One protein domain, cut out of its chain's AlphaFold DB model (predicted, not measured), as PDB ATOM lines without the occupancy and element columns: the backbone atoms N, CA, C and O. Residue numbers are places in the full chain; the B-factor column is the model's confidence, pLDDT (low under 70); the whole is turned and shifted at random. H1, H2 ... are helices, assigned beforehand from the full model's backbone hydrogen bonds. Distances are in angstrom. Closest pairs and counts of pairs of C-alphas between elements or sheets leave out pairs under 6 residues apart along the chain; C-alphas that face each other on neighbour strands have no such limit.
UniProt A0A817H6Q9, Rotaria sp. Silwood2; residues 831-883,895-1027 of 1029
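What this domain is: This is residues 831 to 883 and 895 to 1027 of the 1029 residues of a protein of Rotaria sp. Silwood2 (UniProt A0A817H6Q9). A helical hairpin, H5 and H6, stands beside a second pair, H1 and H3, with few contacts between; residues 877 to 883 of H2 stick out. The printed 186 residues hold six named helices, H1 to H6, and no named strand: all helix, loose, radius of gyration of the C-alphas 23.2 A, spans 71 by 62 by 25 A.

How they stand to each other: H6, residues 990 to 1026, touches H5, residues 935 to 958, opposite ways at a steep tilt of 38 degrees; closest C-alphas Asn 937 and Gly 1013, 5.3 A. Residues 1012 to 1016 alone touch H4, residues 928 to 931. H1, residues 843 to 860, touches H3, residues 895 to 925, closest C-alphas Gly 850 and Phe 917, 4.5 A. O i to N i+4 pairs are within hydrogen-bond range throughout H1, H3 and H2, residues 866 to 883; 17 of 20 in H5, 29 of 33 in H6.

Where its parts are: H6 is 50.8 A long, H3 44.3 A. C-alpha 843 is at (88.562, 70.689, 80.632), C-alpha 1026 at (99.212, 89.703, 81.297).

The domain as a whole: Residues 884 to 894 are not printed, a gap of 17.3 A. The H5 to H6 link is long.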
ATOM      1  N   LEU A 831      94.862  77.765  82.350       77.44
ATOM      2  CA  LEU A 831      95.088  78.851  81.388       77.44
ATOM      3  C   LEU A 831      96.362  78.629  80.548       77.44
ATOM      4  O   LEU A 831      96.366  78.952  79.366       77.44
ATOM      5  N   LEU A 832      97.423  78.052  81.128       74.00
ATOM      6  CA  LEU A 832      98.705  77.815  80.442       74.00
ATOM      7  C   LEU A 832      98.633  76.810  79.283       74.00
ATOM      8  O   LEU A 832      99.375  76.934  78.312       74.00
ATOM      9  N   ILE A 833      97.822  75.759  79.426       67.69
ATOM     10  CA  ILE A 833      97.929  74.551  78.590       67.69
ATOM     11  C   ILE A 833      97.308  74.720  77.190       67.69
ATOM     12  O   ILE A 833      97.582  73.908  76.307       67.69
ATOM     13  N   ASP A 834      96.529  75.779  76.950       59.66
ATOM     14  CA  ASP A 834      95.775  75.957  75.709       59.66
ATOM     15  C   ASP A 834      96.190  77.186  74.887       59.66
ATOM     16  O   ASP A 834      95.700  78.302  75.058       59.66
ATOM     17  N   THR A 835      97.039  76.935  73.893       53.84
ATOM     18  CA  THR A 835      97.347  77.869  72.797       53.84
ATOM     19  C   THR A 835      96.458  77.643  71.558       53.84
ATOM     20  O   THR A 835      96.730  78.184  70.485       53.84
ATOM     21  N   SER A 836      95.374  76.867  71.678       49.88
ATOM     22  CA  SER A 836      94.564  76.321  70.575       49.88
ATOM     23  C   SER A 836      93.131  76.880  70.476       49.88
ATOM     24  O   SER A 836      92.163  76.146  70.299       49.88
ATOM     25  N   LYS A 837      93.026  78.215  70.429       50.84
ATOM     26  CA  LYS A 837      91.887  79.028  69.924       50.84
ATOM     27  C   LYS A 837      90.528  78.965  70.644       50.84
ATOM     28  O   LYS A 837      89.829  79.973  70.600       50.84
ATOM     29  N   ASP A 838      90.153  77.877  71.313       54.94
ATOM     30  CA  ASP A 838      88.844  77.709  71.974       54.94
ATOM     31  C   ASP A 838      88.951  77.743  73.515       54.94
ATOM     32  O   ASP A 838      88.415  76.888  74.224       54.94
ATOM     33  N   HIS A 839      89.604  78.789  74.043       55.50
ATOM     34  CA  HIS A 839      90.006  78.976  75.453       55.50
ATOM     35  C   HIS A 839      88.966  78.652  76.541       55.50
ATOM     36  O   HIS A 839      89.324  78.369  77.685       55.50
ATOM     37  N   MET A 840      87.678  78.689  76.211       54.09
ATOM     38  CA  MET A 840      86.577  78.473  77.151       54.09
ATOM     39  C   MET A 840      86.109  77.006  77.225       54.09
ATOM     40  O   MET A 840      85.420  76.655  78.179       54.09
ATOM     41  N   GLN A 841      86.494  76.138  76.278       61.84
ATOM     42  CA  GLN A 841      86.148  74.702  76.284       61.84
ATOM     43  C   GLN A 841      87.135  73.841  77.097       61.84
ATOM     44  O   GLN A 841      86.970  72.626  77.213       61.84
ATOM     45  N   ASN A 842      88.164  74.456  77.687       73.06
ATOM     46  CA  ASN A 842      89.213  73.746  78.407       73.06
ATOM     47  C   ASN A 842      88.676  72.936  79.592       73.06
ATOM     48  O   ASN A 842      88.094  73.472  80.541       73.06
ATOM     49  N   ILE A 843      88.953  71.629  79.573       83.69
ATOM     50  CA  ILE A 843      88.562  70.689  80.632       83.69
ATOM     51  C   ILE A 843      89.199  71.105  81.967       83.69
ATOM     52  O   ILE A 843      88.516  71.118  82.987       83.69
ATOM     53  N   LEU A 844      90.470  71.524  81.966       84.19
ATOM     54  CA  LEU A 844      91.174  71.983  83.172       84.19
ATOM     55  C   LEU A 844      90.601  73.294  83.739       84.19
ATOM     56  O   LEU A 844      90.406  73.402  84.949       84.19
ATOM     57  N   PHE A 845      90.251  74.258  82.885       84.81
ATOM     58  CA  PHE A 845      89.591  75.497  83.314       84.81
ATOM     59  C   PHE A 845      88.161  75.238  83.829       84.81
ATOM     60  O   PHE A 845      87.739  75.800  84.840       84.81
ATOM     61  N   SER A 846      87.438  74.297  83.218       88.06
ATOM     62  CA  SER A 846      86.130  73.837  83.706       88.06
ATOM     63  C   SER A 846      86.243  73.088  85.045       88.06
ATOM     64  O   SER A 846      85.378  73.231  85.910       88.06
ATOM     65  N   ILE A 847      87.329  72.335  85.268       90.56
ATOM     66  CA  ILE A 847      87.663  71.702  86.557       90.56
ATOM     67  C   ILE A 847      87.961  72.764  87.626       90.56
ATOM     68  O   ILE A 847      87.449  72.651  88.740       90.56
ATOM     69  N   TYR A 848      88.711  73.822  87.295       91.50
ATOM     70  CA  TYR A 848      88.913  74.982  88.175       91.50
ATOM     71  C   TYR A 848      87.575  75.630  88.577       91.50
ATOM     72  O   TYR A 848      87.333  75.867  89.764       91.50
ATOM     73  N   CYS A 849      86.668  75.843  87.618       90.31
ATOM     74  CA  CYS A 849      85.323  76.367  87.871       90.31
ATOM     75  C   CYS A 849      84.528  75.470  88.838       90.31
ATOM     76  O   CYS A 849      83.989  75.953  89.839       90.31
ATOM     77  N   GLY A 850      84.506  74.157  88.575       92.31
ATOM     78  CA  GLY A 850      83.843  73.159  89.419       92.31
ATOM     79  C   GLY A 850      84.394  73.118  90.843       92.31
ATOM     80  O   GLY A 850      83.624  73.136  91.808       92.31
ATOM     81  N   PHE A 851      85.723  73.104  91.000       93.50
ATOM     82  CA  PHE A 851      86.355  73.107  92.321       93.50
ATOM     83  C   PHE A 851      86.110  74.411  93.072       93.50
ATOM     84  O   PHE A 851      85.833  74.351  94.266       93.50
ATOM     85  N   THR A 852      86.139  75.565  92.401       92.50
ATOM     86  CA  THR A 852      85.946  76.862  93.064       92.50
ATOM     87  C   THR A 852      84.585  76.937  93.754       92.50
ATOM     88  O   THR A 852      84.523  77.193  94.957       92.50
ATOM     89  N   VAL A 853      83.490  76.626  93.049       92.44
ATOM     90  CA  VAL A 853      82.138  76.664  93.641       92.44
ATOM     91  C   VAL A 853      81.961  75.575  94.712       92.44
ATOM     92  O   VAL A 853      81.376  75.833  95.766       92.44
ATOM     93  N   SER A 854      82.520  74.379  94.494       93.31
ATOM     94  CA  SER A 854      82.482  73.272  95.463       93.31
ATOM     95  C   SER A 854      83.204  73.604  96.781       93.31
ATOM     96  O   SER A 854      82.674  73.349  97.869       93.31
ATOM     97  N   ILE A 855      84.378  74.239  96.695       91.50
ATOM     98  CA  ILE A 855      85.176  74.689  97.842       91.50
ATOM     99  C   ILE A 855      84.507  75.874  98.544       91.50
ATOM    100  O   ILE A 855      84.430  75.870  99.772       91.50
ATOM    101  N   CYS A 856      83.927  76.831  97.810       89.38
ATOM    102  CA  CYS A 856      83.147  77.923  98.405       89.38
ATOM    103  C   CYS A 856      81.960  77.390  99.229       89.38
ATOM    104  O   CYS A 856      81.771  77.792 100.379       89.38
ATOM    105  N   TYR A 857      81.207  76.419  98.696       88.88
ATOM    106  CA  TYR A 857      80.147  75.742  99.450       88.88
ATOM    107  C   TYR A 857      80.704  75.002 100.685       88.88
ATOM    108  O   TYR A 857      80.101  75.052 101.763       88.88
ATOM    109  N   LYS A 858      81.881  74.364 100.574       88.44
ATOM    110  CA  LYS A 858      82.516  73.671 101.705       88.44
ATOM    111  C   LYS A 858      82.930  74.624 102.826       88.44
ATOM    112  O   LYS A 858      82.673  74.317 103.992       88.44
ATOM    113  N   LEU A 859      83.552  75.751 102.481       85.81
ATOM    114  CA  LEU A 859      83.986  76.792 103.417       85.81
ATOM    115  C   LEU A 859      82.782  77.450 104.098       85.81
ATOM    116  O   LEU A 859      82.735  77.507 105.324       85.81
ATOM    117  N   SER A 860      81.752  77.816 103.325       84.44
ATOM    118  CA  SER A 860      80.505  78.421 103.822       84.44
ATOM    119  C   SER A 860      79.793  77.583 104.898       84.44
ATOM    120  O   SER A 860      79.091  78.127 105.751       84.44
ATOM    121  N   ARG A 861      79.985  76.255 104.899       80.62
ATOM    122  CA  ARG A 861      79.422  75.335 105.906       80.62
ATOM    123  C   ARG A 861      80.458  74.742 106.866       80.62
ATOM    124  O   ARG A 861      80.102  73.861 107.657       80.62
ATOM    125  N   GLY A 862      81.703  75.214 106.831       75.62
ATOM    126  CA  GLY A 862      82.769  74.815 107.745       75.62
ATOM    127  C   GLY A 862      82.481  75.201 109.201       75.62
ATOM    128  O   GLY A 862      81.726  76.128 109.487       75.62
ATOM    129  N   SER A 863      83.075  74.474 110.148       75.00
ATOM    130  CA  SER A 863      83.060  74.851 111.565       75.00
ATOM    131  C   SER A 863      84.324  75.636 111.905       75.00
ATOM    132  O   SER A 863      85.415  75.068 111.892       75.00
ATOM    133  N   THR A 864      84.174  76.904 112.285       73.31
ATOM    134  CA  THR A 864      85.286  77.810 112.634       73.31
ATOM    135  C   THR A 864      86.066  77.389 113.888       73.31
ATOM    136  O   THR A 864      87.180  77.848 114.105       73.31
ATOM    137  N   ASN A 865      85.522  76.485 114.711       78.25
ATOM    138  CA  ASN A 865      86.190  75.936 115.894       78.25
ATOM    139  C   ASN A 865      86.912  74.603 115.569       78.25
ATOM    140  O   ASN A 865      86.256  73.554 115.582       78.25
ATOM    141  N   PRO A 866      88.249  74.582 115.363       75.81
ATOM    142  CA  PRO A 866      88.990  73.360 115.006       75.81
ATOM    143  C   PRO A 866      88.925  72.272 116.088       75.81
ATOM    144  O   PRO A 866      88.991  71.079 115.781       75.81
ATOM    145  N   ASN A 867      88.722  72.666 117.351       79.75
ATOM    146  CA  ASN A 867      88.571  71.746 118.479       79.75
ATOM    147  C   ASN A 867      87.460  70.710 118.250       79.75
ATOM    148  O   ASN A 867      87.634  69.563 118.645       79.75
ATOM    149  N   VAL A 868      86.347  71.064 117.593       77.44
ATOM    150  CA  VAL A 868      85.231  70.124 117.363       77.44
ATOM    151  C   VAL A 868      85.680  68.958 116.479       77.44
ATOM    152  O   VAL A 868      85.460  67.796 116.823       77.44
ATOM    153  N   LEU A 869      86.382  69.255 115.382       74.44
ATOM    154  CA  LEU A 869      86.945  68.242 114.489       74.44
ATOM    155  C   LEU A 869      88.033  67.419 115.198       74.44
ATOM    156  O   LEU A 869      88.035  66.191 115.115       74.44
ATOM    157  N   TRP A 870      88.911  68.079 115.958       80.31
ATOM    158  CA  TRP A 870      89.971  67.417 116.722       80.31
ATOM    159  C   TRP A 870      89.430  66.479 117.810       80.31
ATOM    160  O   TRP A 870      89.940  65.372 117.968       80.31
ATOM    161  N   HIS A 871      88.368  66.863 118.525       78.19
ATOM    162  CA  HIS A 871      87.709  66.003 119.509       78.19
ATOM    163  C   HIS A 871      87.089  64.761 118.861       78.19
ATOM    164  O   HIS A 871      87.174  63.685 119.449       78.19
ATOM    165  N   ILE A 872      86.531  64.872 117.651       77.25
ATOM    166  CA  ILE A 872      85.993  63.726 116.902       77.25
ATOM    167  C   ILE A 872      87.121  62.778 116.482       77.25
ATOM    168  O   ILE A 872      87.050  61.592 116.798       77.25
ATOM    169  N   ILE A 873      88.189  63.297 115.862       77.69
ATOM    170  CA  ILE A 873      89.368  62.510 115.453       77.69
ATOM    171  C   ILE A 873      90.003  61.817 116.667       77.69
ATOM    172  O   ILE A 873      90.211  60.604 116.662       77.69
ATOM    173  N   LYS A 874      90.256  62.570 117.744       80.19
ATOM    174  CA  LYS A 874      90.827  62.047 118.989       80.19
ATOM    175  C   LYS A 874      89.911  61.014 119.644       80.19
ATOM    176  O   LYS A 874      90.419  60.017 120.144       80.19
ATOM    177  N   TYR A 875      88.591  61.216 119.641       73.06
ATOM    178  CA  TYR A 875      87.646  60.222 120.149       73.06
ATOM    179  C   TYR A 875      87.678  58.952 119.297       73.06
ATOM    180  O   TYR A 875      87.687  57.875 119.873       73.06
ATOM    181  N   ASP A 876      87.690  59.024 117.962       73.81
ATOM    182  CA  ASP A 876      87.688  57.810 117.129       73.81
ATOM    183  C   ASP A 876      88.995  57.012 117.275       73.81
ATOM    184  O   ASP A 876      88.944  55.797 117.469       73.81
ATOM    185  N   LEU A 877      90.149  57.688 117.346       71.62
ATOM    186  CA  LEU A 877      91.432  57.062 117.704       71.62
ATOM    187  C   LEU A 877      91.403  56.440 119.115       71.62
ATOM    188  O   LEU A 877      91.828  55.302 119.311       71.62
ATOM    189  N   LEU A 878      90.852  57.144 120.110       69.75
ATOM    190  CA  LEU A 878      90.704  56.608 121.468       69.75
ATOM    191  C   LEU A 878      89.624  55.524 121.577       69.75
ATOM    192  O   LEU A 878      89.707  54.703 122.485       69.75
ATOM    193  N   LYS A 879      88.638  55.474 120.676       66.50
ATOM    194  CA  LYS A 879      87.611  54.427 120.640       66.50
ATOM    195  C   LYS A 879      88.175  53.125 120.094       66.50
ATOM    196  O   LYS A 879      87.847  52.084 120.651       66.50
ATOM    197  N   ILE A 880      89.074  53.173 119.110       65.44
ATOM    198  CA  ILE A 880      89.869  52.003 118.703       65.44
ATOM    199  C   ILE A 880      90.610  51.434 119.929       65.44
ATOM    200  O   ILE A 880      90.482  50.249 120.228       65.44
ATOM    201  N   ASN A 881      91.258  52.294 120.724       64.50
ATOM    202  CA  ASN A 881      91.954  51.870 121.946       64.50
ATOM    203  C   ASN A 881      91.014  51.442 123.098       64.50
ATOM    204  O   ASN A 881      91.385  50.579 123.887       64.50
ATOM    205  N   ARG A 882      89.800  52.006 123.215       61.81
ATOM    206  CA  ARG A 882      88.801  51.621 124.238       61.81
ATOM    207  C   ARG A 882      88.015  50.357 123.886       61.81
ATOM    208  O   ARG A 882      87.564  49.678 124.797       61.81
ATOM    209  N   ILE A 883      87.872  49.995 122.610       61.09
ATOM    210  CA  ILE A 883      87.245  48.720 122.209       61.09
ATOM    211  C   ILE A 883      88.055  47.515 122.731       61.09
ATOM    212  O   ILE A 883      87.477  46.468 123.006       61.09
ATOM    213  N   PRO A 895      77.354  63.586 124.099       78.06
ATOM    214  CA  PRO A 895      78.554  63.665 123.259       78.06
ATOM    215  C   PRO A 895      78.507  62.715 122.054       78.06
ATOM    216  O   PRO A 895      78.905  63.107 120.956       78.06
ATOM    217  N   ASP A 896      77.970  61.501 122.211       78.00
ATOM    218  CA  ASP A 896      77.845  60.545 121.102       78.00
ATOM    219  C   ASP A 896      76.760  60.960 120.084       78.00
ATOM    220  O   ASP A 896      76.944  60.768 118.877       78.00
ATOM    221  N   LYS A 897      75.677  61.617 120.530       81.38
ATOM    222  CA  LYS A 897      74.684  62.269 119.651       81.38
ATOM    223  C   LYS A 897      75.273  63.469 118.904       81.38
ATOM    224  O   LYS A 897      75.121  63.564 117.691       81.38
ATOM    225  N   LEU A 898      75.989  64.362 119.591       79.88
ATOM    226  CA  LEU A 898      76.681  65.495 118.959       79.88
ATOM    227  C   LEU A 898      77.678  65.007 117.898       79.88
ATOM    228  O   LEU A 898      77.706  65.519 116.778       79.88
ATOM    229  N   LYS A 899      78.445  63.958 118.212       78.38
ATOM    230  CA  LYS A 899      79.391  63.333 117.283       78.38
ATOM    231  C   LYS A 899      78.708  62.694 116.073       78.38
ATOM    232  O   LYS A 899      79.207  62.856 114.957       78.38
ATOM    233  N   SER A 900      77.590  61.984 116.249       82.69
ATOM    234  CA  SER A 900      76.871  61.382 115.120       82.69
ATOM    235  C   SER A 900      76.264  62.445 114.198       82.69
ATOM    236  O   SER A 900      76.408  62.323 112.982       82.69
ATOM    237  N   ILE A 901      75.725  63.536 114.755       84.94
ATOM    238  CA  ILE A 901      75.238  64.705 114.004       84.94
ATOM    239  C   ILE A 901      76.369  65.353 113.192       84.94
ATOM    240  O   ILE A 901      76.209  65.569 111.989       84.94
ATOM    241  N   VAL A 902      77.533  65.631 113.795       83.75
ATOM    242  CA  VAL A 902      78.661  66.243 113.062       83.75
ATOM    243  C   VAL A 902      79.219  65.294 111.995       83.75
ATOM    244  O   VAL A 902      79.541  65.749 110.897       83.75
ATOM    245  N   LYS A 903      79.270  63.978 112.250       83.62
ATOM    246  CA  LYS A 903      79.678  62.985 111.241       83.62
ATOM    247  C   LYS A 903      78.701  62.936 110.061       83.62
ATOM    248  O   LYS A 903      79.147  63.007 108.918       83.62
ATOM    249  N   GLN A 904      77.394  62.873 110.323       87.31
ATOM    250  CA  GLN A 904      76.360  62.902 109.283       87.31
ATOM    251  C   GLN A 904      76.414  64.205 108.476       87.31
ATOM    252  O   GLN A 904      76.397  64.155 107.247       87.31
ATOM    253  N   ARG A 905      76.577  65.359 109.144       85.94
ATOM    254  CA  ARG A 905      76.785  66.653 108.481       85.94
ATOM    255  C   ARG A 905      78.009  66.613 107.568       85.94
ATOM    256  O   ARG A 905      77.861  66.889 106.382       85.94
ATOM    257  N   LEU A 906      79.172  66.188 108.069       84.50
ATOM    258  CA  LEU A 906      80.405  66.107 107.281       84.50
ATOM    259  C   LEU A 906      80.243  65.216 106.038       84.50
ATOM    260  O   LEU A 906      80.671  65.611 104.956       84.50
ATOM    261  N   GLN A 907      79.597  64.053 106.180       88.56
ATOM    262  CA  GLN A 907      79.302  63.148 105.063       88.56
ATOM    263  C   GLN A 907      78.348  63.791 104.043       88.56
ATOM    264  O   GLN A 907      78.620  63.737 102.845       88.56
ATOM    265  N   SER A 908      77.276  64.446 104.505       90.62
ATOM    266  CA  SER A 908      76.327  65.146 103.628       90.62
ATOM    267  C   SER A 908      76.963  66.333 102.897       90.62
ATOM    268  O   SER A 908      76.714  66.524 101.709       90.62
ATOM    269  N   ASP A 909      77.847  67.077 103.568       90.06
ATOM    270  CA  ASP A 909      78.579  68.192 102.974       90.06
ATOM    271  C   ASP A 909      79.565  67.693 101.909       90.06
ATOM    272  O   ASP A 909      79.622  68.283 100.841       90.06
ATOM    273  N   ILE A 910      80.302  66.597 102.149       90.06
ATOM    274  CA  ILE A 910      81.232  66.016 101.156       90.06
ATOM    275  C   ILE A 910      80.482  65.512  99.913       90.06
ATOM    276  O   ILE A 910      80.895  65.808  98.792       90.06
ATOM    277  N   LEU A 911      79.369  64.794 100.097       93.06
ATOM    278  CA  LEU A 911      78.543  64.307  98.986       93.06
ATOM    279  C   LEU A 911      78.002  65.475  98.151       93.06
ATOM    280  O   LEU A 911      78.073  65.443  96.924       93.06
ATOM    281  N   LEU A 912      77.512  66.531  98.808       91.31
ATOM    282  CA  LEU A 912      76.975  67.702  98.121       91.31
ATOM    283  C   LEU A 912      78.077  68.563  97.475       91.31
ATOM    284  O   LEU A 912      77.865  69.059  96.376       91.31
ATOM    285  N   CYS A 913      79.281  68.655  98.053       93.19
ATOM    286  CA  CYS A 913      80.453  69.234  97.381       93.19
ATOM    287  C   CYS A 913      80.774  68.511  96.065       93.19
ATOM    288  O   CYS A 913      81.014  69.169  95.053       93.19
ATOM    289  N   PHE A 914      80.763  67.175  96.060       94.56
ATOM    290  CA  PHE A 914      81.028  66.373  94.862       94.56
ATOM    291  C   PHE A 914      79.924  66.528  93.802       94.56
ATOM    292  O   PHE A 914      80.214  66.683  92.618       94.56
ATOM    293  N   LEU A 915      78.658  66.578  94.225       94.44
ATOM    294  CA  LEU A 915      77.522  66.823  93.333       94.44
ATOM    295  C   LEU A 915      77.542  68.244  92.739       94.44
ATOM    296  O   LEU A 915      77.330  68.400  91.538       94.44
ATOM    297  N   ILE A 916      77.863  69.268  93.538       93.00
ATOM    298  CA  ILE A 916      78.058  70.651  93.067       93.00
ATOM    299  C   ILE A 916      79.238  70.730  92.094       93.00
ATOM    300  O   ILE A 916      79.107  71.360  91.048       93.00
ATOM    301  N   PHE A 917      80.357  70.056  92.391       94.62
ATOM    302  CA  PHE A 917      81.509  69.973  91.489       94.62
ATOM    303  C   PHE A 917      81.100  69.424  90.117       94.62
ATOM    304  O   PHE A 917      81.366  70.077  89.112       94.62
ATOM    305  N   ILE A 918      80.405  68.278  90.068       94.44
ATOM    306  CA  ILE A 918      79.960  67.664  88.805       94.44
ATOM    307  C   ILE A 918      78.997  68.584  88.049       94.44
ATOM    308  O   ILE A 918      79.171  68.772  86.848       94.44
ATOM    309  N   LEU A 919      78.004  69.172  88.726       91.56
ATOM    310  CA  LEU A 919      77.026  70.049  88.076       91.56
ATOM    311  C   LEU A 919      77.674  71.316  87.504       91.56
ATOM    312  O   LEU A 919      77.377  71.683  86.371       91.56
ATOM    313  N   VAL A 920      78.577  71.963  88.246       91.38
ATOM    314  CA  VAL A 920      79.271  73.176  87.785       91.38
ATOM    315  C   VAL A 920      80.296  72.857  86.696       91.38
ATOM    316  O   VAL A 920      80.366  73.587  85.709       91.38
ATOM    317  N   PHE A 921      81.041  71.755  86.827       90.56
ATOM    318  CA  PHE A 921      81.948  71.272  85.784       90.56
ATOM    319  C   PHE A 921      81.190  70.998  84.479       90.56
ATOM    320  O   PHE A 921      81.565  71.531  83.440       90.56
ATOM    321  N   ALA A 922      80.097  70.231  84.534       89.06
ATOM    322  CA  ALA A 922      79.284  69.919  83.361       89.06
ATOM    323  C   ALA A 922      78.624  71.170  82.760       89.06
ATOM    324  O   ALA A 922      78.551  71.293  81.542       89.06
ATOM    325  N   ALA A 923      78.187  72.120  83.595       86.75
ATOM    326  CA  ALA A 923      77.602  73.372  83.128       86.75
ATOM    327  C   ALA A 923      78.632  74.277  82.429       86.75
ATOM    328  O   ALA A 923      78.322  74.803  81.364       86.75
ATOM    329  N   HIS A 924      79.853  74.425  82.964       86.50
ATOM    330  CA  HIS A 924      80.910  75.216  82.315       86.50
ATOM    331  C   HIS A 924      81.503  74.514  81.081       86.50
ATOM    332  O   HIS A 924      81.796  75.171  80.088       86.50
ATOM    333  N   ALA A 925      81.647  73.184  81.111       83.94
ATOM    334  CA  ALA A 925      82.080  72.404  79.950       83.94
ATOM    335  C   ALA A 925      81.016  72.361  78.833       83.94
ATOM    336  O   ALA A 925      81.338  72.080  77.681       83.94
ATOM    337  N   SER A 926      79.748  72.648  79.151       83.12
ATOM    338  CA  SER A 926      78.711  72.881  78.147       83.12
ATOM    339  C   SER A 926      78.813  74.295  77.568       83.12
ATOM    340  O   SER A 926      79.091  75.264  78.272       83.12
ATOM    341  N   THR A 927      78.509  74.445  76.280       75.50
ATOM    342  CA  THR A 927      78.631  75.720  75.554       75.50
ATOM    343  C   THR A 927      77.640  76.811  75.996       75.50
ATOM    344  O   THR A 927      77.624  77.900  75.426       75.50
ATOM    345  N   THR A 928      76.829  76.599  77.039       73.12
ATOM    346  CA  THR A 928      75.859  77.599  77.519       73.12
ATOM    347  C   THR A 928      76.528  78.889  77.996       73.12
ATOM    348  O   THR A 928      76.008  79.973  77.740       73.12
ATOM    349  N   PHE A 929      77.690  78.794  78.652       73.69
ATOM    350  CA  PHE A 929      78.448  79.959  79.133       73.69
ATOM    351  C   PHE A 929      79.370  80.584  78.075       73.69
ATOM    352  O   PHE A 929      80.017  81.590  78.367       73.69
ATOM    353  N   THR A 930      79.404  80.042  76.851       69.38
ATOM    354  CA  THR A 930      80.137  80.613  75.711       69.38
ATOM    355  C   THR A 930      79.171  81.200  74.678       69.38
ATOM    356  O   THR A 930      79.236  82.391  74.388       69.38
ATOM    357  N   SER A 931      78.203  80.414  74.195       74.25
ATOM    358  CA  SER A 931      77.286  80.786  73.106       74.25
ATOM    359  C   SER A 931      76.273  81.885  73.449       74.25
ATOM    360  O   SER A 931      75.684  82.458  72.537       74.25
ATOM    361  N   LEU A 932      76.038  82.174  74.734       75.38
ATOM    362  CA  LEU A 932      75.064  83.181  75.188       75.38
ATOM    363  C   LEU A 932      75.716  84.462  75.748       75.38
ATOM    364  O   LEU A 932      75.017  85.354  76.234       75.38
ATOM    365  N   GLN A 933      77.045  84.580  75.703       76.12
ATOM    366  CA  GLN A 933      77.762  85.777  76.159       76.12
ATOM    367  C   GLN A 933      77.741  86.896  75.100       76.12
ATOM    368  O   GLN A 933      77.705  86.603  73.907       76.12
ATOM    369  N   PRO A 934      77.783  88.185  75.496       78.06
ATOM    370  CA  PRO A 934      77.759  88.703  76.870       78.06
ATOM    371  C   PRO A 934      76.337  88.830  77.456       78.06
ATOM    372  O   PRO A 934      76.173  89.180  78.625       78.06
ATOM    373  N   ILE A 935      75.300  88.571  76.648       83.75
ATOM    374  CA  ILE A 935      73.885  88.828  76.968       83.75
ATOM    375  C   ILE A 935      73.455  88.095  78.249       83.75
ATOM    376  O   ILE A 935      72.806  88.687  79.111       83.75
ATOM    377  N   LEU A 936      73.871  86.835  78.409       81.88
ATOM    378  CA  LEU A 936      73.593  86.023  79.594       81.88
ATOM    379  C   LEU A 936      74.084  86.695  80.882       81.88
ATOM    380  O   LEU A 936      73.332  86.775  81.851       81.88
ATOM    381  N   ASN A 937      75.316  87.213  80.891       83.44
ATOM    382  CA  ASN A 937      75.889  87.826  82.085       83.44
ATOM    383  C   ASN A 937      75.128  89.102  82.483       83.44
ATOM    384  O   ASN A 937      74.786  89.266  83.653       83.44
ATOM    385  N   TYR A 938      74.766  89.954  81.515       87.50
ATOM    386  CA  TYR A 938      73.933  91.136  81.776       87.50
ATOM    387  C   TYR A 938      72.554  90.771  82.345       87.50
ATOM    388  O   TYR A 938      72.105  91.400  83.308       87.50
ATOM    389  N   ILE A 939      71.893  89.743  81.799       89.19
ATOM    390  CA  ILE A 939      70.574  89.292  82.272       89.19
ATOM    391  C   ILE A 939      70.663  88.740  83.700       89.19
ATOM    392  O   ILE A 939      69.909  89.187  84.564       89.19
ATOM    393  N   ILE A 940      71.588  87.813  83.984       87.38
ATOM    394  CA  ILE A 940      71.688  87.212  85.324       87.38
ATOM    395  C   ILE A 940      72.144  88.261  86.352       87.38
ATOM    396  O   ILE A 940      71.569  88.315  87.438       87.38
ATOM    397  N   CYS A 941      73.082  89.157  86.016       88.31
ATOM    398  CA  CYS A 941      73.468  90.255  86.910       88.31
ATOM    399  C   CYS A 941      72.293  91.200  87.207       88.31
ATOM    400  O   CYS A 941      72.070  91.541  88.365       88.31
ATOM    401  N   SER A 942      71.491  91.568  86.201       90.44
ATOM    402  CA  SER A 942      70.290  92.396  86.404       90.44
ATOM    403  C   SER A 942      69.264  91.706  87.310       90.44
ATOM    404  O   SER A 942      68.689  92.344  88.192       90.44
ATOM    405  N   ILE A 943      69.074  90.391  87.144       90.31
ATOM    406  CA  ILE A 943      68.211  89.570  88.004       90.31
ATOM    407  C   ILE A 943      68.748  89.534  89.443       90.31
ATOM    408  O   ILE A 943      67.979  89.764  90.372       90.31
ATOM    409  N   VAL A 944      70.047  89.303  89.650       90.88
ATOM    410  CA  VAL A 944      70.663  89.278  90.991       90.88
ATOM    411  C   VAL A 944      70.580  90.643  91.678       90.88
ATOM    412  O   VAL A 944      70.236  90.697  92.855       90.88
ATOM    413  N   ILE A 945      70.800  91.749  90.962       91.38
ATOM    414  CA  ILE A 945      70.650  93.107  91.512       91.38
ATOM    415  C   ILE A 945      69.190  93.368  91.917       91.38
ATOM    416  O   ILE A 945      68.932  93.803  93.041       91.38
ATOM    417  N   ALA A 946      68.226  93.055  91.046       90.88
ATOM    418  CA  ALA A 946      66.804  93.252  91.329       90.88
ATOM    419  C   ALA A 946      66.316  92.395  92.511       90.88
ATOM    420  O   ALA A 946      65.631  92.902  93.401       90.88
ATOM    421  N   LEU A 947      66.705  91.115  92.560       89.56
ATOM    422  CA  LEU A 947      66.391  90.213  93.671       89.56
ATOM    423  C   LEU A 947      67.082  90.649  94.968       89.56
ATOM    424  O   LEU A 947      66.440  90.648  96.015       89.56
ATOM    425  N   GLY A 948      68.345  91.075  94.915       89.50
ATOM    426  CA  GLY A 948      69.091  91.530  96.088       89.50
ATOM    427  C   GLY A 948      68.475  92.780  96.721       89.50
ATOM    428  O   GLY A 948      68.267  92.824  97.936       89.50
ATOM    429  N   ILE A 949      68.080  93.761  95.899       90.94
ATOM    430  CA  ILE A 949      67.317  94.933  96.352       90.94
ATOM    431  C   ILE A 949      65.965  94.493  96.934       90.94
ATOM    432  O   ILE A 949      65.592  94.936  98.021       90.94
ATOM    433  N   LEU A 950      65.238  93.596  96.261       88.12
ATOM    434  CA  LEU A 950      63.923  93.137  96.710       88.12
ATOM    435  C   LEU A 950      63.977  92.369  98.044       88.12
ATOM    436  O   LEU A 950      63.120  92.585  98.900       88.12
ATOM    437  N   PHE A 951      64.971  91.504  98.247       86.44
ATOM    438  CA  PHE A 951      64.985  90.532  99.346       86.44
ATOM    439  C   PHE A 951      65.936  90.853 100.502       86.44
ATOM    440  O   PHE A 951      65.612  90.480 101.630       86.44
ATOM    441  N   HIS A 952      67.027  91.596 100.286       88.25
ATOM    442  CA  HIS A 952      67.926  92.029 101.373       88.25
ATOM    443  C   HIS A 952      67.713  93.485 101.799       88.25
ATOM    444  O   HIS A 952      68.103  93.847 102.907       88.25
ATOM    445  N   TYR A 953      67.050  94.312 100.977       89.88
ATOM    446  CA  TYR A 953      66.696  95.690 101.341       89.88
ATOM    447  C   TYR A 953      65.185  95.908 101.503       89.88
ATOM    448  O   TYR A 953      64.745  96.260 102.595       89.88
ATOM    449  N   ILE A 954      64.366  95.675 100.474       89.81
ATOM    450  CA  ILE A 954      62.926  95.990 100.518       89.81
ATOM    451  C   ILE A 954      62.185  95.079 101.508       89.81
ATOM    452  O   ILE A 954      61.567  95.585 102.446       89.81
ATOM    453  N   LEU A 955      62.260  93.752 101.358       88.19
ATOM    454  CA  LEU A 955      61.500  92.820 102.199       88.19
ATOM    455  C   LEU A 955      61.808  92.954 103.709       88.19
ATOM    456  O   LEU A 955      60.856  92.958 104.493       88.19
ATOM    457  N   PRO A 956      63.070  93.125 104.159       88.44
ATOM    458  CA  PRO A 956      63.361  93.343 105.574       88.44
ATOM    459  C   PRO A 956      62.829  94.682 106.096       88.44
ATOM    460  O   PRO A 956      62.360  94.739 107.231       88.44
ATOM    461  N   GLN A 957      62.838  95.749 105.288       88.94
ATOM    462  CA  GLN A 957      62.275  97.051 105.678       88.94
ATOM    463  C   GLN A 957      60.739  96.992 105.774       88.94
ATOM    464  O   GLN A 957      60.188  97.490 106.751       88.94
ATOM    465  N   LEU A 958      60.054  96.299 104.849       88.75
ATOM    466  CA  LEU A 958      58.597  96.051 104.895       88.75
ATOM    467  C   LEU A 958      58.136  95.285 106.151       88.75
ATOM    468  O   LEU A 958      56.961  95.358 106.519       88.75
ATOM    469  N   ARG A 959      59.052  94.541 106.789       86.25
ATOM    470  CA  ARG A 959      58.833  93.791 108.037       86.25
ATOM    471  C   ARG A 959      59.195  94.557 109.314       86.25
ATOM    472  O   ARG A 959      58.848  94.085 110.395       86.25
ATOM    473  N   LYS A 960      59.909  95.687 109.237       87.50
ATOM    474  CA  LYS A 960      60.181  96.513 110.426       87.50
ATOM    475  C   LYS A 960      58.891  97.162 110.913       87.50
ATOM    476  O   LYS A 960      58.012  97.454 110.113       87.50
ATOM    477  N   GLN A 961      58.822  97.456 112.212       85.62
ATOM    478  CA  GLN A 961      57.684  98.153 112.826       85.62
ATOM    479  C   GLN A 961      57.391  99.512 112.165       85.62
ATOM    480  O   GLN A 961      56.231  99.890 112.053       85.62
ATOM    481  N   LEU A 962      58.436 100.210 111.699       88.31
ATOM    482  CA  LEU A 962      58.357 101.499 111.003       88.31
ATOM    483  C   LEU A 962      59.130 101.441 109.664       88.31
ATOM    484  O   LEU A 962      60.299 101.847 109.610       88.31
ATOM    485  N   PRO A 963      58.539 100.901 108.579       91.50
ATOM    486  CA  PRO A 963      59.188 100.794 107.269       91.50
ATOM    487  C   PRO A 963      59.665 102.161 106.749       91.50
ATOM    488  O   PRO A 963      58.863 103.067 106.525       91.50
ATOM    489  N   TRP A 964      60.986 102.316 106.585       91.56
ATOM    490  CA  TRP A 964      61.675 103.576 106.227       91.56
ATOM    491  C   TRP A 964      61.311 104.805 107.086       91.56
ATOM    492  O   TRP A 964      61.548 105.928 106.656       91.56
ATOM    493  N   LEU A 965      60.725 104.610 108.277       90.50
ATOM    494  CA  LEU A 965      60.079 105.660 109.087       90.50
ATOM    495  C   LEU A 965      58.921 106.407 108.376       90.50
ATOM    496  O   LEU A 965      58.390 107.367 108.924       90.50
ATOM    497  N   LEU A 966      58.503 105.955 107.187       92.81
ATOM    498  CA  LEU A 966      57.427 106.550 106.384       92.81
ATOM    499  C   LEU A 966      56.041 106.008 106.772       92.81
ATOM    500  O   LEU A 966      55.038 106.702 106.630       92.81
ATOM    501  N   PHE A 967      55.988 104.771 107.268       89.69
ATOM    502  CA  PHE A 967      54.762 104.105 107.706       89.69
ATOM    503  C   PHE A 967      54.805 103.864 109.219       89.69
ATOM    504  O   PHE A 967      55.841 103.481 109.761       89.69
ATOM    505  N   SER A 968      53.669 104.059 109.893       87.81
ATOM    506  CA  SER A 968      53.519 103.896 111.348       87.81
ATOM    507  C   SER A 968      53.382 102.442 111.816       87.81
ATOM    508  O   SER A 968      53.318 102.192 113.017       87.81
ATOM    509  N   GLU A 969      53.282 101.496 110.882       86.50
ATOM    510  CA  GLU A 969      53.061 100.070 111.127       86.50
ATOM    511  C   GLU A 969      53.799  99.224 110.067       86.50
ATOM    512  O   GLU A 969      54.010  99.701 108.945       86.50
ATOM    513  N   PRO A 970      54.148  97.954 110.362       88.06
ATOM    514  CA  PRO A 970      54.724  97.047 109.376       88.06
ATOM    515  C   PRO A 970      53.718  96.750 108.259       88.06
ATOM    516  O   PRO A 970      52.566  96.393 108.512       88.06
ATOM    517  N   LEU A 971      54.182  96.838 107.011       87.69
ATOM    518  CA  LEU A 971      53.371  96.537 105.826       87.69
ATOM    519  C   LEU A 971      53.164  95.024 105.646       87.69
ATOM    520  O   LEU A 971      52.118  94.594 105.166       87.69
ATOM    521  N   ILE A 972      54.126  94.205 106.086       86.94
ATOM    522  CA  ILE A 972      53.980  92.746 106.183       86.94
ATOM    523  C   ILE A 972      53.733  92.385 107.650       86.94
ATOM    524  O   ILE A 972      54.656  92.049 108.395       86.94
ATOM    525  N   LYS A 973      52.466  92.473 108.065       83.12
ATOM    526  CA  LYS A 973      52.017  92.065 109.402       83.12
ATOM    527  C   LYS A 973      52.099  90.546 109.558       83.12
ATOM    528  O   LYS A 973      51.761  89.797 108.641       83.12
ATOM    529  N   GLN A 974      52.521  90.087 110.733       81.06
ATOM    530  CA  GLN A 974      52.400  88.677 111.110       81.06
ATOM    531  C   GLN A 974      50.946  88.351 111.478       81.06
ATOM    532  O   GLN A 974      50.199  89.242 111.877       81.06
ATOM    533  N   ALA A 975      50.549  87.078 111.367       76.94
ATOM    534  CA  ALA A 975      49.191  86.638 111.712       76.94
ATOM    535  C   ALA A 975      48.804  87.001 113.160       76.94
ATOM    536  O   ALA A 975      47.660  87.349 113.429       76.94
ATOM    537  N   ASP A 976      49.795  86.989 114.051       79.25
ATOM    538  CA  ASP A 976      49.634  87.216 115.485       79.25
ATOM    539  C   ASP A 976      49.890  88.689 115.882       79.25
ATOM    540  O   ASP A 976      49.885  89.013 117.062       79.25
ATOM    541  N   TYR A 977      50.105  89.608 114.924       77.00
ATOM    542  CA  TYR A 977      50.535  91.002 115.180       77.00
ATOM    543  C   TYR A 977      49.547  91.841 116.019       77.00
ATOM    544  O   TYR A 977      49.925  92.870 116.569       77.00
ATOM    545  N   ALA A 978      48.283  91.419 116.110       78.44
ATOM    546  CA  ALA A 978      47.258  92.063 116.937       78.44
ATOM    547  C   ALA A 978      47.074  91.407 118.324       78.44
ATOM    548  O   ALA A 978      46.222  91.848 119.092       78.44
ATOM    549  N   LEU A 979      47.830  90.349 118.641       78.94
ATOM    550  CA  LEU A 979      47.800  89.674 119.938       78.94
ATOM    551  C   LEU A 979      48.889  90.246 120.850       78.94
ATOM    552  O   LEU A 979      50.024  90.442 120.424       78.94
ATOM    553  N   PHE A 980      48.544  90.484 122.117       76.44
ATOM    554  CA  PHE A 980      49.506  90.915 123.136       76.44
ATOM    555  C   PHE A 980      50.474  89.779 123.508       76.44
ATOM    556  O   PHE A 980      51.680  89.995 123.581       76.44
ATOM    557  N   GLU A 981      49.954  88.553 123.639       76.62
ATOM    558  CA  GLU A 981      50.732  87.320 123.791       76.62
ATOM    559  C   GLU A 981      50.181  86.224 122.855       76.62
ATOM    560  O   GLU A 981      48.961  86.027 122.795       76.62
ATOM    561  N   PRO A 982      51.033  85.501 122.101       73.56
ATOM    562  CA  PRO A 982      50.597  84.418 121.224       73.56
ATOM    563  C   PRO A 982      50.450  83.091 121.987       73.56
ATOM    564  O   PRO A 982      51.418  82.538 122.506       73.56
ATOM    565  N   THR A 983      49.242  82.522 121.997       75.62
ATOM    566  CA  THR A 983      48.938  81.237 122.668       75.62
ATOM    567  C   THR A 983      49.356  79.993 121.871       75.62
ATOM    568  O   THR A 983      49.337  78.881 122.397       75.62
ATOM    569  N   GLU A 984      49.710  80.147 120.592       82.31
ATOM    570  CA  GLU A 984      50.238  79.088 119.723       82.31
ATOM    571  C   GLU A 984      51.567  79.525 119.088       82.31
ATOM    572  O   GLU A 984      51.846  80.713 118.945       82.31
ATOM    573  N   ALA A 985      52.370  78.562 118.624       76.62
ATOM    574  CA  ALA A 985      53.568  78.861 117.842       76.62
ATOM    575  C   ALA A 985      53.210  79.531 116.497       76.62
ATOM    576  O   ALA A 985      52.468  78.955 115.693       76.62
ATOM    577  N   THR A 986      53.779  80.716 116.252       73.75
ATOM    578  CA  THR A 986      53.462  81.604 115.123       73.75
ATOM    579  C   THR A 986      53.449  80.919 113.757       73.75
ATOM    580  O   THR A 986      54.354  80.175 113.365       73.75
ATOM    581  N   LYS A 987      52.401  81.211 112.983       79.62
ATOM    582  CA  LYS A 987      52.143  80.601 111.672       79.62
ATOM    583  C   LYS A 987      52.981  81.276 110.581       79.62
ATOM    584  O   LYS A 987      52.595  82.310 110.045       79.62
ATOM    585  N   VAL A 988      54.101  80.639 110.220       81.56
ATOM    586  CA  VAL A 988      55.032  81.079 109.156       81.56
ATOM    587  C   VAL A 988      54.283  81.438 107.866       81.56
ATOM    588  O   VAL A 988      53.605  80.584 107.270       81.56
ATOM    589  N   LEU A 989      54.424  82.682 107.406       85.31
ATOM    590  CA  LEU A 989      53.679  83.219 106.267       85.31
ATOM    591  C   LEU A 989      54.139  82.604 104.935       85.31
ATOM    592  O   LEU A 989      55.246  82.081 104.803       85.31
ATOM    593  N   PHE A 990      53.293  82.696 103.903       86.00
ATOM    594  CA  PHE A 990      53.676  82.294 102.544       86.00
ATOM    595  C   PHE A 990      54.903  83.073 102.040       86.00
ATOM    596  O   PHE A 990      55.819  82.474 101.487       86.00
ATOM    597  N   ILE A 991      54.960  84.379 102.319       84.56
ATOM    598  CA  ILE A 991      56.075  85.258 101.938       84.56
ATOM    599  C   ILE A 991      57.397  84.804 102.583       84.56
ATOM    600  O   ILE A 991      58.435  84.841 101.936       84.56
ATOM    601  N   GLU A 992      57.370  84.308 103.823       85.38
ATOM    602  CA  GLU A 992      58.569  83.798 104.505       85.38
ATOM    603  C   GLU A 992      59.058  82.479 103.896       85.38
ATOM    604  O   GLU A 992      60.256  82.287 103.698       85.38
ATOM    605  N   LYS A 993      58.129  81.589 103.529       88.81
ATOM    606  CA  LYS A 993      58.445  80.343 102.811       88.81
ATOM    607  C   LYS A 993      59.032  80.644 101.430       88.81
ATOM    608  O   LYS A 993      60.023  80.029 101.045       88.81
ATOM    609  N   LEU A 994      58.452  81.606 100.712       86.25
ATOM    610  CA  LEU A 994      58.935  82.072  99.413       86.25
ATOM    611  C   LEU A 994      60.329  82.706  99.524       86.25
ATOM    612  O   LEU A 994      61.204  82.371  98.733       86.25
ATOM    613  N   PHE A 995      60.564  83.547 100.534       87.12
ATOM    614  CA  PHE A 995      61.870  84.146 100.824       87.12
ATOM    615  C   PHE A 995      62.956  83.083 101.036       87.12
ATOM    616  O   PHE A 995      64.000  83.158 100.398       87.12
ATOM    617  N   VAL A 996      62.701  82.051 101.851       88.88
ATOM    618  CA  VAL A 996      63.665  80.954 102.067       88.88
ATOM    619  C   VAL A 996      63.989  80.216 100.759       88.88
ATOM    620  O   VAL A 996      65.157  79.934 100.498       88.88
ATOM    621  N   TRP A 997      62.992  79.949  99.909       89.12
ATOM    622  CA  TRP A 997      63.218  79.320  98.600       89.12
ATOM    623  C   TRP A 997      63.982  80.216  97.619       89.12
ATOM    624  O   TRP A 997      64.876  79.729  96.929       89.12
ATOM    625  N   ILE A 998      63.681  81.516  97.566       86.81
ATOM    626  CA  ILE A 998      64.383  82.445  96.670       86.81
ATOM    627  C   ILE A 998      65.822  82.670  97.140       86.81
ATOM    628  O   ILE A 998      66.721  82.586  96.315       86.81
ATOM    629  N   VAL A 999      66.077  82.836  98.442       87.31
ATOM    630  CA  VAL A 999      67.445  82.938  98.993       87.31
ATOM    631  C   VAL A 999      68.238  81.636  98.787       87.31
ATOM    632  O   VAL A 999      69.456  81.668  98.605       87.31
ATOM    633  N   PHE A1000      67.572  80.475  98.755       88.31
ATOM    634  CA  PHE A1000      68.213  79.216  98.362       88.31
ATOM    635  C   PHE A1000      68.622  79.216  96.877       88.31
ATOM    636  O   PHE A1000      69.759  78.859  96.567       88.31
ATOM    637  N   ILE A1001      67.743  79.650  95.967       87.69
ATOM    638  CA  ILE A1001      68.030  79.763  94.522       87.69
ATOM    639  C   ILE A1001      69.112  80.822  94.254       87.69
ATOM    640  O   ILE A1001      70.033  80.586  93.475       87.69
ATOM    641  N   GLU A1002      69.045  81.962  94.937       88.19
ATOM    642  CA  GLU A1002      70.033  83.040  94.897       88.19
ATOM    643  C   GLU A1002      71.437  82.509  95.214       88.19
ATOM    644  O   GLU A1002      72.352  82.650  94.407       88.19
ATOM    645  N   LYS A1003      71.595  81.836  96.361       86.12
ATOM    646  CA  LYS A1003      72.906  81.398  96.864       86.12
ATOM    647  C   LYS A1003      73.474  80.163  96.171       86.12
ATOM    648  O   LYS A1003      74.690  80.058  96.062       86.12
ATOM    649  N   ASN A1004      72.629  79.233  95.718       87.31
ATOM    650  CA  ASN A1004      73.086  77.951  95.163       87.31
ATOM    651  C   ASN A1004      73.014  77.875  93.630       87.31
ATOM    652  O   ASN A1004      73.568  76.940  93.059       87.31
ATOM    653  N   ILE A1005      72.344  78.824  92.962       87.31
ATOM    654  CA  ILE A1005      72.205  78.848  91.498       87.31
ATOM    655  C   ILE A1005      72.635  80.208  90.945       87.31
ATOM    656  O   ILE A1005      73.636  80.281  90.239       87.31
ATOM    657  N   LEU A1006      71.930  81.296  91.275       89.19
ATOM    658  CA  LEU A1006      72.133  82.584  90.595       89.19
ATOM    659  C   LEU A1006      73.519  83.189  90.852       89.19
ATOM    660  O   LEU A1006      74.184  83.574  89.894       89.19
ATOM    661  N   LEU A1007      73.981  83.229  92.107       88.94
ATOM    662  CA  LEU A1007      75.310  83.749  92.441       88.94
ATOM    663  C   LEU A1007      76.437  82.912  91.794       88.94
ATOM    664  O   LEU A1007      77.254  83.508  91.085       88.94
ATOM    665  N   PRO A1008      76.457  81.564  91.896       89.94
ATOM    666  CA  PRO A1008      77.359  80.729  91.101       89.94
ATOM    667  C   PRO A1008      77.295  80.999  89.591       89.94
ATOM    668  O   PRO A1008      78.339  81.126  88.960       89.94
ATOM    669  N   CYS A1009      76.106  81.162  89.001       88.25
ATOM    670  CA  CYS A1009      75.978  81.472  87.575       88.25
ATOM    671  C   CYS A1009      76.513  82.867  87.205       88.25
ATOM    672  O   CYS A1009      77.130  82.990  86.149       88.25
ATOM    673  N   THR A1010      76.352  83.897  88.049       89.38
ATOM    674  CA  THR A1010      77.015  85.202  87.828       89.38
ATOM    675  C   THR A1010      78.531  85.107  87.954       89.38
ATOM    676  O   THR A1010      79.240  85.678  87.132       89.38
ATOM    677  N   TYR A1011      79.039  84.344  88.930       89.25
ATOM    678  CA  TYR A1011      80.476  84.136  89.105       89.25
ATOM    679  C   TYR A1011      81.090  83.454  87.878       89.25
ATOM    680  O   TYR A1011      82.053  83.965  87.316       89.25
ATOM    681  N   LEU A1012      80.488  82.355  87.412       88.31
ATOM    682  CA  LEU A1012      80.910  81.655  86.195       88.31
ATOM    683  C   LEU A1012      80.815  82.575  84.971       88.31
ATOM    684  O   LEU A1012      81.783  82.710  84.234       88.31
ATOM    685  N   GLY A1013      79.688  83.275  84.791       85.88
ATOM    686  CA  GLY A1013      79.478  84.189  83.667       85.88
ATOM    687  C   GLY A1013      80.502  85.328  83.596       85.88
ATOM    688  O   GLY A1013      80.975  85.649  82.504       85.88
ATOM    689  N   ALA A1014      80.880  85.901  84.741       86.88
ATOM    690  CA  ALA A1014      81.924  86.919  84.845       86.88
ATOM    691  C   ALA A1014      83.337  86.334  84.667       86.88
ATOM    692  O   ALA A1014      84.167  86.933  83.979       86.88
ATOM    693  N   LEU A1015      83.614  85.154  85.232       85.00
ATOM    694  CA  LEU A1015      84.894  84.463  85.080       85.00
ATOM    695  C   LEU A1015      85.166  84.135  83.603       85.00
ATOM    696  O   LEU A1015      86.191  84.557  83.073       85.00
ATOM    697  N   SER A1016      84.232  83.469  82.915       82.31
ATOM    698  CA  SER A1016      84.384  83.114  81.498       82.31
ATOM    699  C   SER A1016      84.552  84.360  80.615       82.31
ATOM    700  O   SER A1016      85.356  84.342  79.689       82.31
ATOM    701  N   HIS A1017      83.849  85.463  80.910       82.56
ATOM    702  CA  HIS A1017      84.007  86.726  80.174       82.56
ATOM    703  C   HIS A1017      85.362  87.415  80.430       82.56
ATOM    704  O   HIS A1017      85.953  87.976  79.508       82.56
ATOM    705  N   SER A1018      85.866  87.375  81.667       82.69
ATOM    706  CA  SER A1018      87.115  88.047  82.054       82.69
ATOM    707  C   SER A1018      88.386  87.277  81.677       82.69
ATOM    708  O   SER A1018      89.394  87.911  81.370       82.69
ATOM    709  N   ALA A1019      88.346  85.941  81.630       79.44
ATOM    710  CA  ALA A1019      89.496  85.088  81.317       79.44
ATOM    711  C   ALA A1019      90.290  85.506  80.054       79.44
ATOM    712  O   ALA A1019      91.494  85.743  80.185       79.44
ATOM    713  N   PRO A1020      89.684  85.694  78.858       76.25
ATOM    714  CA  PRO A1020      90.433  86.130  77.674       76.25
ATOM    715  C   PRO A1020      91.017  87.545  77.813       76.25
ATOM    716  O   PRO A1020      92.074  87.831  77.258       76.25
ATOM    717  N   ILE A1021      90.377  88.431  78.585       79.50
ATOM    718  CA  ILE A1021      90.882  89.789  78.849       79.50
ATOM    719  C   ILE A1021      92.130  89.726  79.745       79.50
ATOM    720  O   ILE A1021      93.083  90.472  79.524       79.50
ATOM    721  N   VAL A1022      92.151  88.817  80.725       76.88
ATOM    722  CA  VAL A1022      93.310  88.577  81.599       76.88
ATOM    723  C   VAL A1022      94.478  87.988  80.803       76.88
ATOM    724  O   VAL A1022      95.572  88.546  80.873       76.88
ATOM    725  N   ILE A1023      94.245  86.948  79.987       72.56
ATOM    726  CA  ILE A1023      95.274  86.357  79.108       72.56
ATOM    727  C   ILE A1023      95.869  87.431  78.184       72.56
ATOM    728  O   ILE A1023      97.083  87.606  78.144       72.56
ATOM    729  N   ASN A1024      95.030  88.216  77.503       73.12
ATOM    730  CA  ASN A1024      95.493  89.256  76.577       73.12
ATOM    731  C   ASN A1024      96.256  90.407  77.262       73.12
ATOM    732  O   ASN A1024      97.020  91.103  76.596       73.12
ATOM    733  N   LYS A1025      96.036  90.646  78.563       74.31
ATOM    734  CA  LYS A1025      96.645  91.764  79.304       74.31
ATOM    735  C   LYS A1025      97.941  91.395  80.025       74.31
ATOM    736  O   LYS A1025      98.811  92.252  80.150       74.31
ATOM    737  N   PHE A1026      98.052  90.167  80.524       68.06
ATOM    738  CA  PHE A1026      99.212  89.703  81.297       68.06
ATOM    739  C   PHE A1026     100.070  88.674  80.550       68.06
ATOM    740  O   PHE A1026     101.198  88.422  80.963       68.06
ATOM    741  N   GLY A1027      99.569  88.133  79.437       60.53
ATOM    742  CA  GLY A1027     100.223  87.092  78.653       60.53
ATOM    743  C   GLY A1027     100.111  85.701  79.276       60.53
ATOM    744  O   GLY A1027      99.486  85.492  80.318       60.53
TER     745      GLY A1027